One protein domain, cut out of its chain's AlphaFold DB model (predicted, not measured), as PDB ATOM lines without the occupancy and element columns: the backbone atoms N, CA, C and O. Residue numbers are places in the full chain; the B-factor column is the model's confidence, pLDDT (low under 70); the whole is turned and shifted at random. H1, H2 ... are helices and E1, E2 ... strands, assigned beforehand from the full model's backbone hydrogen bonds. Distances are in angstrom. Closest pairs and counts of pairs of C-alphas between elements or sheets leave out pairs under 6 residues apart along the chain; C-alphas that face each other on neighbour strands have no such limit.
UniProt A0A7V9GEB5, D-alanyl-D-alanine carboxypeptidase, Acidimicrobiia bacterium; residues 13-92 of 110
ATOM      1  N   THR A  13     -14.081  42.406  32.007       92.25
ATOM      2  CA  THR A  13     -14.482  42.693  30.621       92.25
ATOM      3  C   THR A  13     -14.559  41.454  29.728       92.25
ATOM      4  O   THR A  13     -14.987  41.569  28.581       92.25
ATOM      5  N   LEU A  14     -14.165  40.279  30.236       92.69
ATOM      6  CA  LEU A  14     -14.241  39.009  29.523       92.69
ATOM      7  C   LEU A  14     -15.350  38.076  30.030       92.69
ATOM      8  O   LEU A  14     -15.484  36.981  29.493       92.69
ATOM      9  N   ALA A  15     -16.157  38.479  31.018       92.00
ATOM     10  CA  ALA A  15     -17.179  37.609  31.610       92.00
ATOM     11  C   ALA A  15     -18.187  37.074  30.576       92.00
ATOM     12  O   ALA A  15     -18.504  35.893  30.585       92.00
ATOM     13  N   GLY A  16     -18.631  37.918  29.640       90.06
ATOM     14  CA  GLY A  16     -19.517  37.523  28.536       90.06
ATOM     15  C   GLY A  16     -18.792  37.153  27.236       90.06
ATOM     16  O   GLY A  16     -19.429  37.053  26.194       90.06
ATOM     17  N   ARG A  17     -17.461  37.021  27.261       89.94
ATOM     18  CA  ARG A  17     -16.616  36.827  26.074       89.94
ATOM     19  C   ARG A  17     -15.993  35.443  26.086       89.94
ATOM     20  O   ARG A  17     -15.601  34.958  27.144       89.94
ATOM     21  N   PHE A  18     -15.865  34.826  24.914       89.06
ATOM     22  CA  PHE A  18     -15.309  33.478  24.729       89.06
ATOM     23  C   PHE A  18     -16.056  32.341  25.449       89.06
ATOM     24  O   PHE A  18     -15.556  31.214  25.444       89.06
ATOM     25  N   SER A  19     -17.224  32.587  26.051       90.38
ATOM     26  CA  SER A  19     -17.993  31.530  26.720       90.38
ATOM     27  C   SER A  19     -18.466  30.474  25.717       90.38
ATOM     28  O   SER A  19     -18.806  30.780  24.571       90.38
ATOM     29  N   GLY A  20     -18.393  29.207  26.113       88.12
ATOM     30  CA  GLY A  20     -18.658  28.057  25.261       88.12
ATOM     31  C   GLY A  20     -17.569  27.770  24.224       88.12
ATOM     32  O   GLY A  20     -17.741  26.836  23.438       88.12
ATOM     33  N   THR A  21     -16.463  28.529  24.186       88.25
ATOM     34  CA  THR A  21     -15.331  28.324  23.260       88.25
ATOM     35  C   THR A  21     -14.147  27.624  23.935       88.25
ATOM     36  O   THR A  21     -14.068  27.536  25.156       88.25
ATOM     37  N   ALA A  22     -13.164  27.164  23.150       88.69
ATOM     38  CA  ALA A  22     -11.942  26.563  23.698       88.69
ATOM     39  C   ALA A  22     -11.128  27.531  24.586       88.69
ATOM     40  O   ALA A  22     -10.349  27.077  25.426       88.69
ATOM     41  N   ALA A  23     -11.320  28.843  24.410       88.69
ATOM     42  CA  ALA A  23     -10.628  29.891  25.153       88.69
ATOM     43  C   ALA A  23     -11.232  30.170  26.543       88.69
ATOM     44  O   ALA A  23     -10.566  30.793  27.374       88.69
ATOM     45  N   GLU A  24     -12.454  29.701  26.828       92.62
ATOM     46  CA  GLU A  24     -13.112  29.886  28.126       92.62
ATOM     47  C   GLU A  24     -12.262  29.324  29.271       92.62
ATOM     48  O   GLU A  24     -11.789  28.187  29.225       92.62
ATOM     49  N   GLY A  25     -12.013  30.140  30.298       92.69
ATOM     50  CA  GLY A  25     -11.155  29.785  31.430       92.69
ATOM     51  C   GLY A  25      -9.669  29.579  31.105       92.69
ATOM     52  O   GLY A  25      -8.892  29.367  32.036       92.69
ATOM     53  N   ARG A  26      -9.264  29.645  29.828       92.06
ATOM     54  CA  ARG A  26      -7.878  29.458  29.360       92.06
ATOM     55  C   ARG A  26      -7.205  30.750  28.920       92.06
ATOM     56  O   ARG A  26      -5.981  30.793  28.835       92.06
ATOM     57  N   VAL A  27      -7.981  31.794  28.642       92.06
ATOM     58  CA  VAL A  27      -7.464  33.128  28.328       92.06
ATOM     59  C   VAL A  27      -7.613  34.042  29.535       92.06
ATOM     60  O   VAL A  27      -8.700  34.198  30.097       92.06
ATOM     61  N   VAL A  28      -6.502  34.674  29.901       93.75
ATOM     62  CA  VAL A  28      -6.425  35.695  30.941       93.75
ATOM     63  C   VAL A  28      -5.805  36.936  30.311       93.75
ATOM     64  O   VAL A  28      -4.640  36.916  29.915       93.75
ATOM     65  N   ALA A  29      -6.590  38.002  30.157       93.12
ATOM     66  CA  ALA A  29      -6.185  39.140  29.335       93.12
ATOM     67  C   ALA A  29      -6.810  40.459  29.783       93.12
ATOM     68  O   ALA A  29      -7.884  40.504  30.381       93.12
ATOM     69  N   LYS A  30      -6.138  41.557  29.444       93.19
ATOM     70  CA  LYS A  30      -6.657  42.913  29.593       93.19
ATOM     71  C   LYS A  30      -7.235  43.397  28.268       93.19
ATOM     72  O   LYS A  30      -6.608  43.242  27.225       93.19
ATOM     73  N   SER A  31      -8.396  44.044  28.331       92.06
ATOM     74  CA  SER A  31      -8.974  44.784  27.207       92.06
ATOM     75  C   SER A  31      -8.661  46.282  27.287       92.06
ATOM     76  O   SER A  31      -8.612  46.850  28.387       92.06
ATOM     77  N   GLY A  32      -8.514  46.926  26.132       91.06
ATOM     78  CA  GLY A  32      -8.424  48.377  25.975       91.06
ATOM     79  C   GLY A  32      -9.326  48.874  24.845       91.06
ATOM     80  O   GLY A  32      -9.507  48.196  23.829       91.06
ATOM     81  N   THR A  33      -9.901  50.060  25.022       89.88
ATOM     82  CA  THR A  33     -10.714  50.736  24.004       89.88
ATOM     83  C   THR A  33     -10.444  52.230  24.088       89.88
ATOM     84  O   THR A  33     -10.496  52.802  25.174       89.88
ATOM     85  N   ILE A  34     -10.148  52.835  22.944       90.88
ATOM     86  CA  ILE A  34     -10.009  54.278  22.748       90.88
ATOM     87  C   ILE A  34     -10.797  54.675  21.496       90.88
ATOM     88  O   ILE A  34     -11.257  53.815  20.741       90.88
ATOM     89  N   ILE A  35     -10.945  55.975  21.245       87.44
ATOM     90  CA  ILE A  35     -11.509  56.451  19.978       87.44
ATOM     91  C   ILE A  35     -10.601  55.971  18.838       87.44
ATOM     92  O   ILE A  35      -9.389  56.173  18.879       87.44
ATOM     93  N   GLY A  36     -11.184  55.283  17.853       86.69
ATOM     94  CA  GLY A  36     -10.449  54.737  16.711       86.69
ATOM     95  C   GLY A  36      -9.522  53.558  17.034       86.69
ATOM     96  O   GLY A  36      -8.692  53.216  16.195       86.69
ATOM     97  N   GLY A  37      -9.626  52.921  18.210       90.25
ATOM     98  CA  GLY A  37      -8.742  51.805  18.560       90.25
ATOM     99  C   GLY A  37      -9.284  50.842  19.617       90.25
ATOM    100  O   GLY A  37     -10.032  51.207  20.523       90.25
ATOM    101  N   SER A  38      -8.883  49.575  19.527       91.81
ATOM    102  CA  SER A  38      -9.171  48.566  20.546       91.81
ATOM    103  C   SER A  38      -8.049  47.541  20.653       91.81
ATOM    104  O   SER A  38      -7.368  47.232  19.676       91.81
ATOM    105  N   SER A  39      -7.850  47.007  21.854       91.75
ATOM    106  CA  SER A  39      -6.813  46.028  22.140       91.75
ATOM    107  C   SER A  39      -7.280  44.919  23.078       91.75
ATOM    108  O   SER A  39      -8.180  45.096  23.909       91.75
ATOM    109  N   LEU A  40      -6.635  43.763  22.945       92.56
ATOM    110  CA  LEU A  40      -6.743  42.622  23.841       92.56
ATOM    111  C   LEU A  40      -5.359  41.975  23.975       92.56
ATOM    112  O   LEU A  40      -4.808  41.467  22.998       92.56
ATOM    113  N   THR A  41      -4.804  41.984  25.183       92.69
ATOM    114  CA  THR A  41      -3.433  41.521  25.448       92.69
ATOM    115  C   THR A  41      -3.419  40.636  26.680       92.69
ATOM    116  O   THR A  41      -4.004  40.989  27.706       92.69
ATOM    117  N   GLY A  42      -2.749  39.489  26.608       91.38
ATOM    118  CA  GLY A  42      -2.722  38.558  27.725       91.38
ATOM    119  C   GLY A  42      -1.995  37.255  27.444       91.38
ATOM    120  O   GLY A  42      -1.123  37.172  26.583       91.38
ATOM    121  N   VAL A  43      -2.368  36.239  28.215       91.12
ATOM    122  CA  VAL A  43      -1.829  34.883  28.124       91.12
ATOM    123  C   VAL A  43      -2.968  33.923  27.810       91.12
ATOM    124  O   VAL A  43      -4.059  34.031  28.374       91.12
ATOM    125  N   ALA A  44      -2.711  32.989  26.902       90.25
ATOM    126  CA  ALA A  44      -3.600  31.890  26.570       90.25
ATOM    127  C   ALA A  44      -2.926  30.560  26.918       90.25
ATOM    128  O   ALA A  44      -1.779  30.322  26.539       90.25
ATOM    129  N   THR A  45      -3.635  29.672  27.609       90.06
ATOM    130  CA  THR A  45      -3.221  28.274  27.749       90.06
ATOM    131  C   THR A  45      -3.709  27.486  26.537       90.06
ATOM    132  O   THR A  45      -4.910  27.396  26.279       90.06
ATOM    133  N   THR A  46      -2.773  26.937  25.766       84.44
ATOM    134  CA  THR A  46      -3.066  26.073  24.612       84.44
ATOM    135  C   THR A  46      -3.623  24.718  25.055       84.44
ATOM    136  O   THR A  46      -3.464  24.319  26.207       84.44
ATOM    137  N   ALA A  47      -4.235  23.971  24.132       83.12
ATOM    138  CA  ALA A  47      -4.725  22.615  24.406       83.12
ATOM    139  C   ALA A  47      -3.612  21.655  24.872       83.12
ATOM    140  O   ALA A  47      -3.874  20.733  25.634       83.12
ATOM    141  N   SER A  48      -2.368  21.906  24.457       85.12
ATOM    142  CA  SER A  48      -1.186  21.145  24.873       85.12
ATOM    143  C   SER A  48      -0.555  21.670  26.174       85.12
ATOM    144  O   SER A  48       0.623  21.409  26.410       85.12
ATOM    145  N   GLU A  49      -1.277  22.467  26.972       85.50
ATOM    146  CA  GLU A  49      -0.837  23.040  28.262       85.50
ATOM    147  C   GLU A  49       0.432  23.918  28.190       85.50
ATOM    148  O   GLU A  49       1.136  24.141  29.180       85.50
ATOM    149  N   HIS A  50       0.731  24.461  27.008       85.19
ATOM    150  CA  HIS A  50       1.736  25.512  26.856       85.19
ATOM    151  C   HIS A  50       1.072  26.872  27.013       85.19
ATOM    152  O   HIS A  50      -0.021  27.095  26.482       85.19
ATOM    153  N   GLU A  51       1.737  27.789  27.706       85.88
ATOM    154  CA  GLU A  51       1.319  29.185  27.719       85.88
ATOM    155  C   GLU A  51       1.770  29.864  26.425       85.88
ATOM    156  O   GLU A  51       2.860  29.609  25.922       85.88
ATOM    157  N   ALA A  52       0.934  30.731  25.877       85.88
ATOM    158  CA  ALA A  52       1.297  31.613  24.784       85.88
ATOM    159  C   ALA A  52       0.924  33.039  25.174       85.88
ATOM    160  O   ALA A  52      -0.216  33.312  25.555       85.88
ATOM    161  N   VAL A  53       1.891  33.949  25.090       88.94
ATOM    162  CA  VAL A  53       1.627  35.374  25.300       88.94
ATOM    163  C   VAL A  53       1.163  35.957  23.978       88.94
ATOM    164  O   VAL A  53       1.770  35.692  22.938       88.94
ATOM    165  N   PHE A  54       0.097  36.748  24.025       86.94
ATOM    166  CA  PHE A  54      -0.453  37.400  22.852       86.94
ATOM    167  C   PHE A  54      -0.735  38.881  23.094       86.94
ATOM    168  O   PHE A  54      -1.066  39.309  24.202       86.94
ATOM    169  N   SER A  55      -0.661  39.661  22.020       89.19
ATOM    170  CA  SER A  55      -1.165  41.031  21.975       89.19
ATOM    171  C   SER A  55      -1.857  41.269  20.644       89.19
ATOM    172  O   SER A  55      -1.258  41.012  19.600       89.19
ATOM    173  N   VAL A  56      -3.105  41.733  20.694       88.38
ATOM    174  CA  VAL A  56      -3.886  42.156  19.530       88.38
ATOM    175  C   VAL A  56      -4.243  43.620  19.712       88.38
ATOM    176  O   VAL A  56      -4.868  43.991  20.703       88.38
ATOM    177  N   ILE A  57      -3.861  44.446  18.747       89.12
ATOM    178  CA  ILE A  57      -4.214  45.865  18.688       89.12
ATOM    179  C   ILE A  57      -4.798  46.116  17.305       89.12
ATOM    180  O   ILE A  57      -4.195  45.721  16.307       89.12
ATOM    181  N   VAL A  58      -5.969  46.744  17.261       87.94
ATOM    182  CA  VAL A  58      -6.677  47.112  16.036       87.94
ATOM    183  C   VAL A  58      -6.959  48.605  16.073       87.94
ATOM    184  O   VAL A  58      -7.467  49.108  17.074       87.94
ATOM    185  N   ASN A  59      -6.673  49.288  14.968       88.56
ATOM    186  CA  ASN A  59      -6.964  50.708  14.781       88.56
ATOM    187  C   ASN A  59      -7.983  50.912  13.650       88.56
ATOM    188  O   ASN A  59      -8.108  50.071  12.755       88.56
ATOM    189  N   GLY A  60      -8.675  52.048  13.689       85.69
ATOM    190  CA  GLY A  60      -9.728  52.454  12.763       85.69
ATOM    191  C   GLY A  60     -11.139  52.257  13.323       85.69
ATOM    192  O   GLY A  60     -11.344  51.639  14.370       85.69
ATOM    193  N   ASP A  61     -12.126  52.755  12.587       79.31
ATOM    194  CA  ASP A  61     -13.520  52.862  13.045       79.31
ATOM    195  C   ASP A  61     -14.168  51.503  13.365       79.31
ATOM    196  O   ASP A  61     -15.062  51.396  14.202       79.31
ATOM    197  N   GLY A  62     -13.669  50.423  12.753       81.50
ATOM    198  CA  GLY A  62     -14.123  49.051  12.998       81.50
ATOM    199  C   GLY A  62     -13.448  48.330  14.173       81.50
ATOM    200  O   GLY A  62     -13.745  47.154  14.398       81.50
ATOM    201  N   ALA A  63     -12.534  48.970  14.908       84.38
ATOM    202  CA  ALA A  63     -11.697  48.297  15.907       84.38
ATOM    203  C   ALA A  63     -12.471  47.577  17.037       84.38
ATOM    204  O   ALA A  63     -12.104  46.445  17.373       84.38
ATOM    205  N   PRO A  64     -13.560  48.132  17.608       81.94
ATOM    206  CA  PRO A  64     -14.325  47.421  18.635       81.94
ATOM    207  C   PRO A  64     -14.982  46.137  18.110       81.94
ATOM    208  O   PRO A  64     -14.940  45.101  18.772       81.94
ATOM    209  N   ALA A  65     -15.555  46.182  16.902       82.69
ATOM    210  CA  ALA A  65     -16.167  45.019  16.258       82.69
ATOM    211  C   ALA A  65     -15.120  43.953  15.907       82.69
ATOM    212  O   ALA A  65     -15.326  42.766  16.143       82.69
ATOM    213  N   ALA A  66     -13.963  44.389  15.417       80.12
ATOM    214  CA  ALA A  66     -12.828  43.540  15.091       80.12
ATOM    215  C   ALA A  66     -12.336  42.705  16.283       80.12
ATOM    216  O   ALA A  66     -12.135  41.500  16.161       80.12
ATOM    217  N   ILE A  67     -12.182  43.336  17.451       82.19
ATOM    218  CA  ILE A  67     -11.787  42.638  18.677       82.19
ATOM    219  C   ILE A  67     -12.900  41.712  19.181       82.19
ATOM    220  O   ILE A  67     -12.587  40.663  19.735       82.19
ATOM    221  N   ARG A  68     -14.183  42.061  19.010       80.75
ATOM    222  CA  ARG A  68     -15.303  41.171  19.376       80.75
ATOM    223  C   ARG A  68     -15.374  39.924  18.496       80.75
ATOM    224  O   ARG A  68     -15.708  38.857  18.995       80.75
ATOM    225  N   ALA A  69     -14.994  40.036  17.226       81.44
ATOM    226  CA  ALA A  69     -14.960  38.901  16.309       81.44
ATOM    227  C   ALA A  69     -13.968  37.799  16.723       81.44
ATOM    228  O   ALA A  69     -14.093  36.676  16.246       81.44
ATOM    229  N   LEU A  70     -13.014  38.081  17.622       77.38
ATOM    230  CA  LEU A  70     -12.116  37.061  18.179       77.38
ATOM    231  C   LEU A  70     -12.855  36.001  19.005       77.38
ATOM    232  O   LEU A  70     -12.385  34.871  19.106       77.38
ATOM    233  N   ASP A  71     -13.988  36.368  19.599       77.88
ATOM    234  CA  ASP A  71     -14.747  35.490  20.488       77.88
ATOM    235  C   ASP A  71     -15.820  34.704  19.732       77.88
ATOM    236  O   ASP A  71     -16.341  33.707  20.236       77.88
ATOM    237  N   ASP A  72     -16.175  35.181  18.541       70.44
ATOM    238  CA  ASP A  72     -17.268  34.640  17.759       70.44
ATOM    239  C   ASP A  72     -16.767  33.503  16.870       70.44
ATOM    240  O   ASP A  72     -15.965  33.686  15.951       70.44
ATOM    241  N   ARG A  73     -17.289  32.300  17.117       59.88
ATOM    242  CA  ARG A  73     -16.990  31.112  16.307       59.88
ATOM    243  C   ARG A  73     -17.372  31.280  14.835       59.88
ATOM    244  O   ARG A  73     -16.871  30.512  14.017       59.88
ATOM    245  N   ARG A  74     -18.279  32.207  14.496       53.97
ATOM    246  CA  ARG A  74     -18.876  32.315  13.155       53.97
ATOM    247  C   ARG A  74     -18.436  33.535  12.348       53.97
ATOM    248  O   ARG A  74     -18.893  33.681  11.215       53.97
ATOM    249  N   HIS A  75     -17.569  34.405  12.867       52.94
ATOM    250  CA  HIS A  75     -17.233  35.617  12.123       52.94
ATOM    251  C   HIS A  75     -16.245  35.353  10.966       52.94
ATOM    252  O   HIS A  75     -15.200  34.724  11.166       52.94
ATOM    253  N   PRO A  76     -16.532  35.853   9.745       45.75
ATOM    254  CA  PRO A  76     -15.608  35.749   8.626       45.75
ATOM    255  C   PRO A  76     -14.332  36.534   8.934       45.75
ATOM    256  O   PRO A  76     -14.379  37.648   9.462       45.75
ATOM    257  N   ARG A  77     -13.178  35.956   8.580       50.38
ATOM    258  CA  ARG A  77     -11.857  36.576   8.751       50.38
ATOM    259  C   ARG A  77     -11.755  37.840   7.896       50.38
ATOM    260  O   ARG A  77     -11.297  37.795   6.757       50.38
ATOM    261  N   ARG A  78     -12.178  38.986   8.430       52.84
ATOM    262  CA  ARG A  78     -11.858  40.286   7.837       52.84
ATOM    263  C   ARG A  78     -10.362  40.536   8.003       52.84
ATOM    264  O   ARG A  78      -9.807  40.301   9.076       52.84
ATOM    265  N   ARG A  79      -9.706  41.028   6.947       50.50
ATOM    266  CA  ARG A  79      -8.360  41.599   7.058       50.50
ATOM    267  C   ARG A  79      -8.464  42.839   7.933       50.50
ATOM    268  O   ARG A  79      -8.929  43.886   7.501       50.50
ATOM    269  N   LEU A  80      -8.099  42.673   9.191       56.59
ATOM    270  CA  LEU A  80      -7.951  43.755  10.141       56.59
ATOM    271  C   LEU A  80      -6.500  44.219  10.079       56.59
ATOM    272  O   LEU A  80      -5.601  43.392   9.909       56.59
ATOM    273  N   ASN A  81      -6.261  45.514  10.276       53.78
ATOM    274  CA  ASN A  81      -4.931  46.028  10.607       53.78
ATOM    275  C   ASN A  81      -4.601  45.607  12.047       53.78
ATOM    276  O   ASN A  81      -4.583  46.422  12.965       53.78
ATOM    277  N   ALA A  82      -4.450  44.298  12.246       56.03
ATOM    278  CA  ALA A  82      -4.210  43.656  13.521       56.03
ATOM    279  C   ALA A  82      -2.794  43.095  13.510       56.03
ATOM    280  O   ALA A  82      -2.469  42.203  12.725       56.03
ATOM    281  N   ARG A  83      -1.945  43.604  14.400       63.19
ATOM    282  CA  ARG A  83      -0.654  42.975  14.669       63.19
ATOM    283  C   ARG A  83      -0.857  41.971  15.793       63.19
ATOM    284  O   ARG A  83      -1.160  42.371  16.912       63.19
ATOM    285  N   VAL A  84      -0.700  40.686  15.480       60.22
ATOM    286  CA  VAL A  84      -0.681  39.607  16.472       60.22
ATOM    287  C   VAL A  84       0.772  39.250  16.739       60.22
ATOM    288  O   VAL A  84       1.479  38.799  15.842       60.22
ATOM    289  N   VAL A  85       1.226  39.469  17.969       61.44
ATOM    290  CA  VAL A  85       2.520  38.958  18.435       61.44
ATOM    291  C   VAL A  85       2.233  37.727  19.272       61.44
ATOM    292  O   VAL A  85       1.548  37.851  20.281       61.44
ATOM    293  N   LEU A  86       2.727  36.564  18.848       62.47
ATOM    294  CA  LEU A  86       2.662  35.329  19.623       62.47
ATOM    295  C   LEU A  86       4.062  35.011  20.135       62.47
ATOM    296  O   LEU A  86       4.982  34.828  19.338       62.47
ATOM    297  N   VAL A  87       4.220  34.936  21.451       67.00
ATOM    298  CA  VAL A  87       5.467  34.467  22.059       67.00
ATOM    299  C   VAL A  87       5.219  33.063  22.603       67.00
ATOM    300  O   VAL A  87       4.345  32.909  23.465       67.00
ATOM    301  N   PRO A  88       5.940  32.033  22.116       64.62
ATOM    302  CA  PRO A  88       5.838  30.698  22.683       64.62
ATOM    303  C   PRO A  88       6.298  30.736  24.144       64.62
ATOM    304  O   PRO A  88       7.400  31.187  24.455       64.62
ATOM    305  N   GLY A  89       5.427  30.305  25.050       60.88
ATOM    306  CA  GLY A  89       5.720  30.213  26.472       60.88
ATOM    307  C   GLY A  89       6.261  28.842  26.864       60.88
ATOM    308  O   GLY A  89       6.231  27.866  26.111       60.88
ATOM    309  N   ARG A  90       6.786  28.781  28.087       61.12
ATOM    310  CA  ARG A  90       7.285  27.549  28.706       61.12
ATOM    311  C   ARG A  90       6.105  26.622  29.041       61.12
ATOM    312  O   ARG A  90       4.986  27.092  29.245       61.12
ATOM    313  N   ARG A  91       6.345  25.305  29.114       55.56
ATOM    314  CA  ARG A  91       5.342  24.348  29.615       55.56
ATOM    315  C   ARG A  91       4.874  24.784  30.996       55.56
ATOM    316  O   ARG A  91       5.700  25.077  31.863       55.56
ATOM    317  N   ARG A  92       3.561  24.790  31.208       53.31
ATOM    318  CA  ARG A  92       2.984  25.055  32.519       53.31
ATOM    319  C   ARG A  92       3.323  23.873  33.430       53.31
ATOM    320  O   ARG A  92       2.754  22.796  33.296       53.31
TER     321      ARG A  92
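AT A GLANCE: This is residues 13 to 92 of the 110 residues of the protein "D-alanyl-D-alanine carboxypeptidase" of Acidimicrobiia bacterium (UniProt A0A7V9GEB5). A single twisted sheet of four long strands forms a wall, with the short helix H1 over one face and the other face bare. The two long stretches with no named element, residues 13 to 26 and 69 to 81, loop on the same side as H1. The printed part has 80 residues, with one named helix and four named strands, in the order E1, E2, E3, H1, E4 along the chain; the sheet's order is E1, E2, E3, E4, antiparallel throughout. The class is mostly strand, and the whole is compact, with a radius of gyration of the C-alphas of 12.7 A and spans of 38 by 25 by 22 A.

IN THESE COORDINATES: E1, residues 27 to 34, begins at C-alpha 27 (-7.464, 33.128, 28.328) and is 22.0 A long from first to last C-alpha. E2, residues 37 to 45, measures 25.9 A, and E3, residues 50 to 59, 29.3 A. H1, residues 63 to 68, spans 8.7 A. E4, residues 82 to 91, is 26.9 A long and ends at C-alpha 91 (5.342, 24.348, 29.615).

HOW THE PARTS SIT: E1, E2 and E3 form a meander, each strand the antiparallel neighbour of the one before. E1 and E2 are a hairpin, with N 30 and O 41 at 2.8 A; E2 and E3 are another, with N 52 and O 44 at 2.8 A. E4 is antiparallel to E3, with N 89 and O 51 at 2.8 A. Edge strands E1 and E4 are apart. H1 is on the sheet at a height of 7.5 A, over E2 and along the strands, at 11 degrees to E2 on the local plane; the closest C-alphas of H1 and E2 are those of Ala 63 and Ser 38, 5.3 A apart. Every O i to N i+4 pair in H1 is within hydrogen-bond range.

THE WHOLE: The two C-alphas farthest apart, those of Asp 61 and Arg 91, are 38.0 A apart. The printed part has no cut. The link from H1 to E4, 13 residues, is long; the others are tight. Mean pLDDT of the printed part is 80.0, and residues 73 to 92 are under 70.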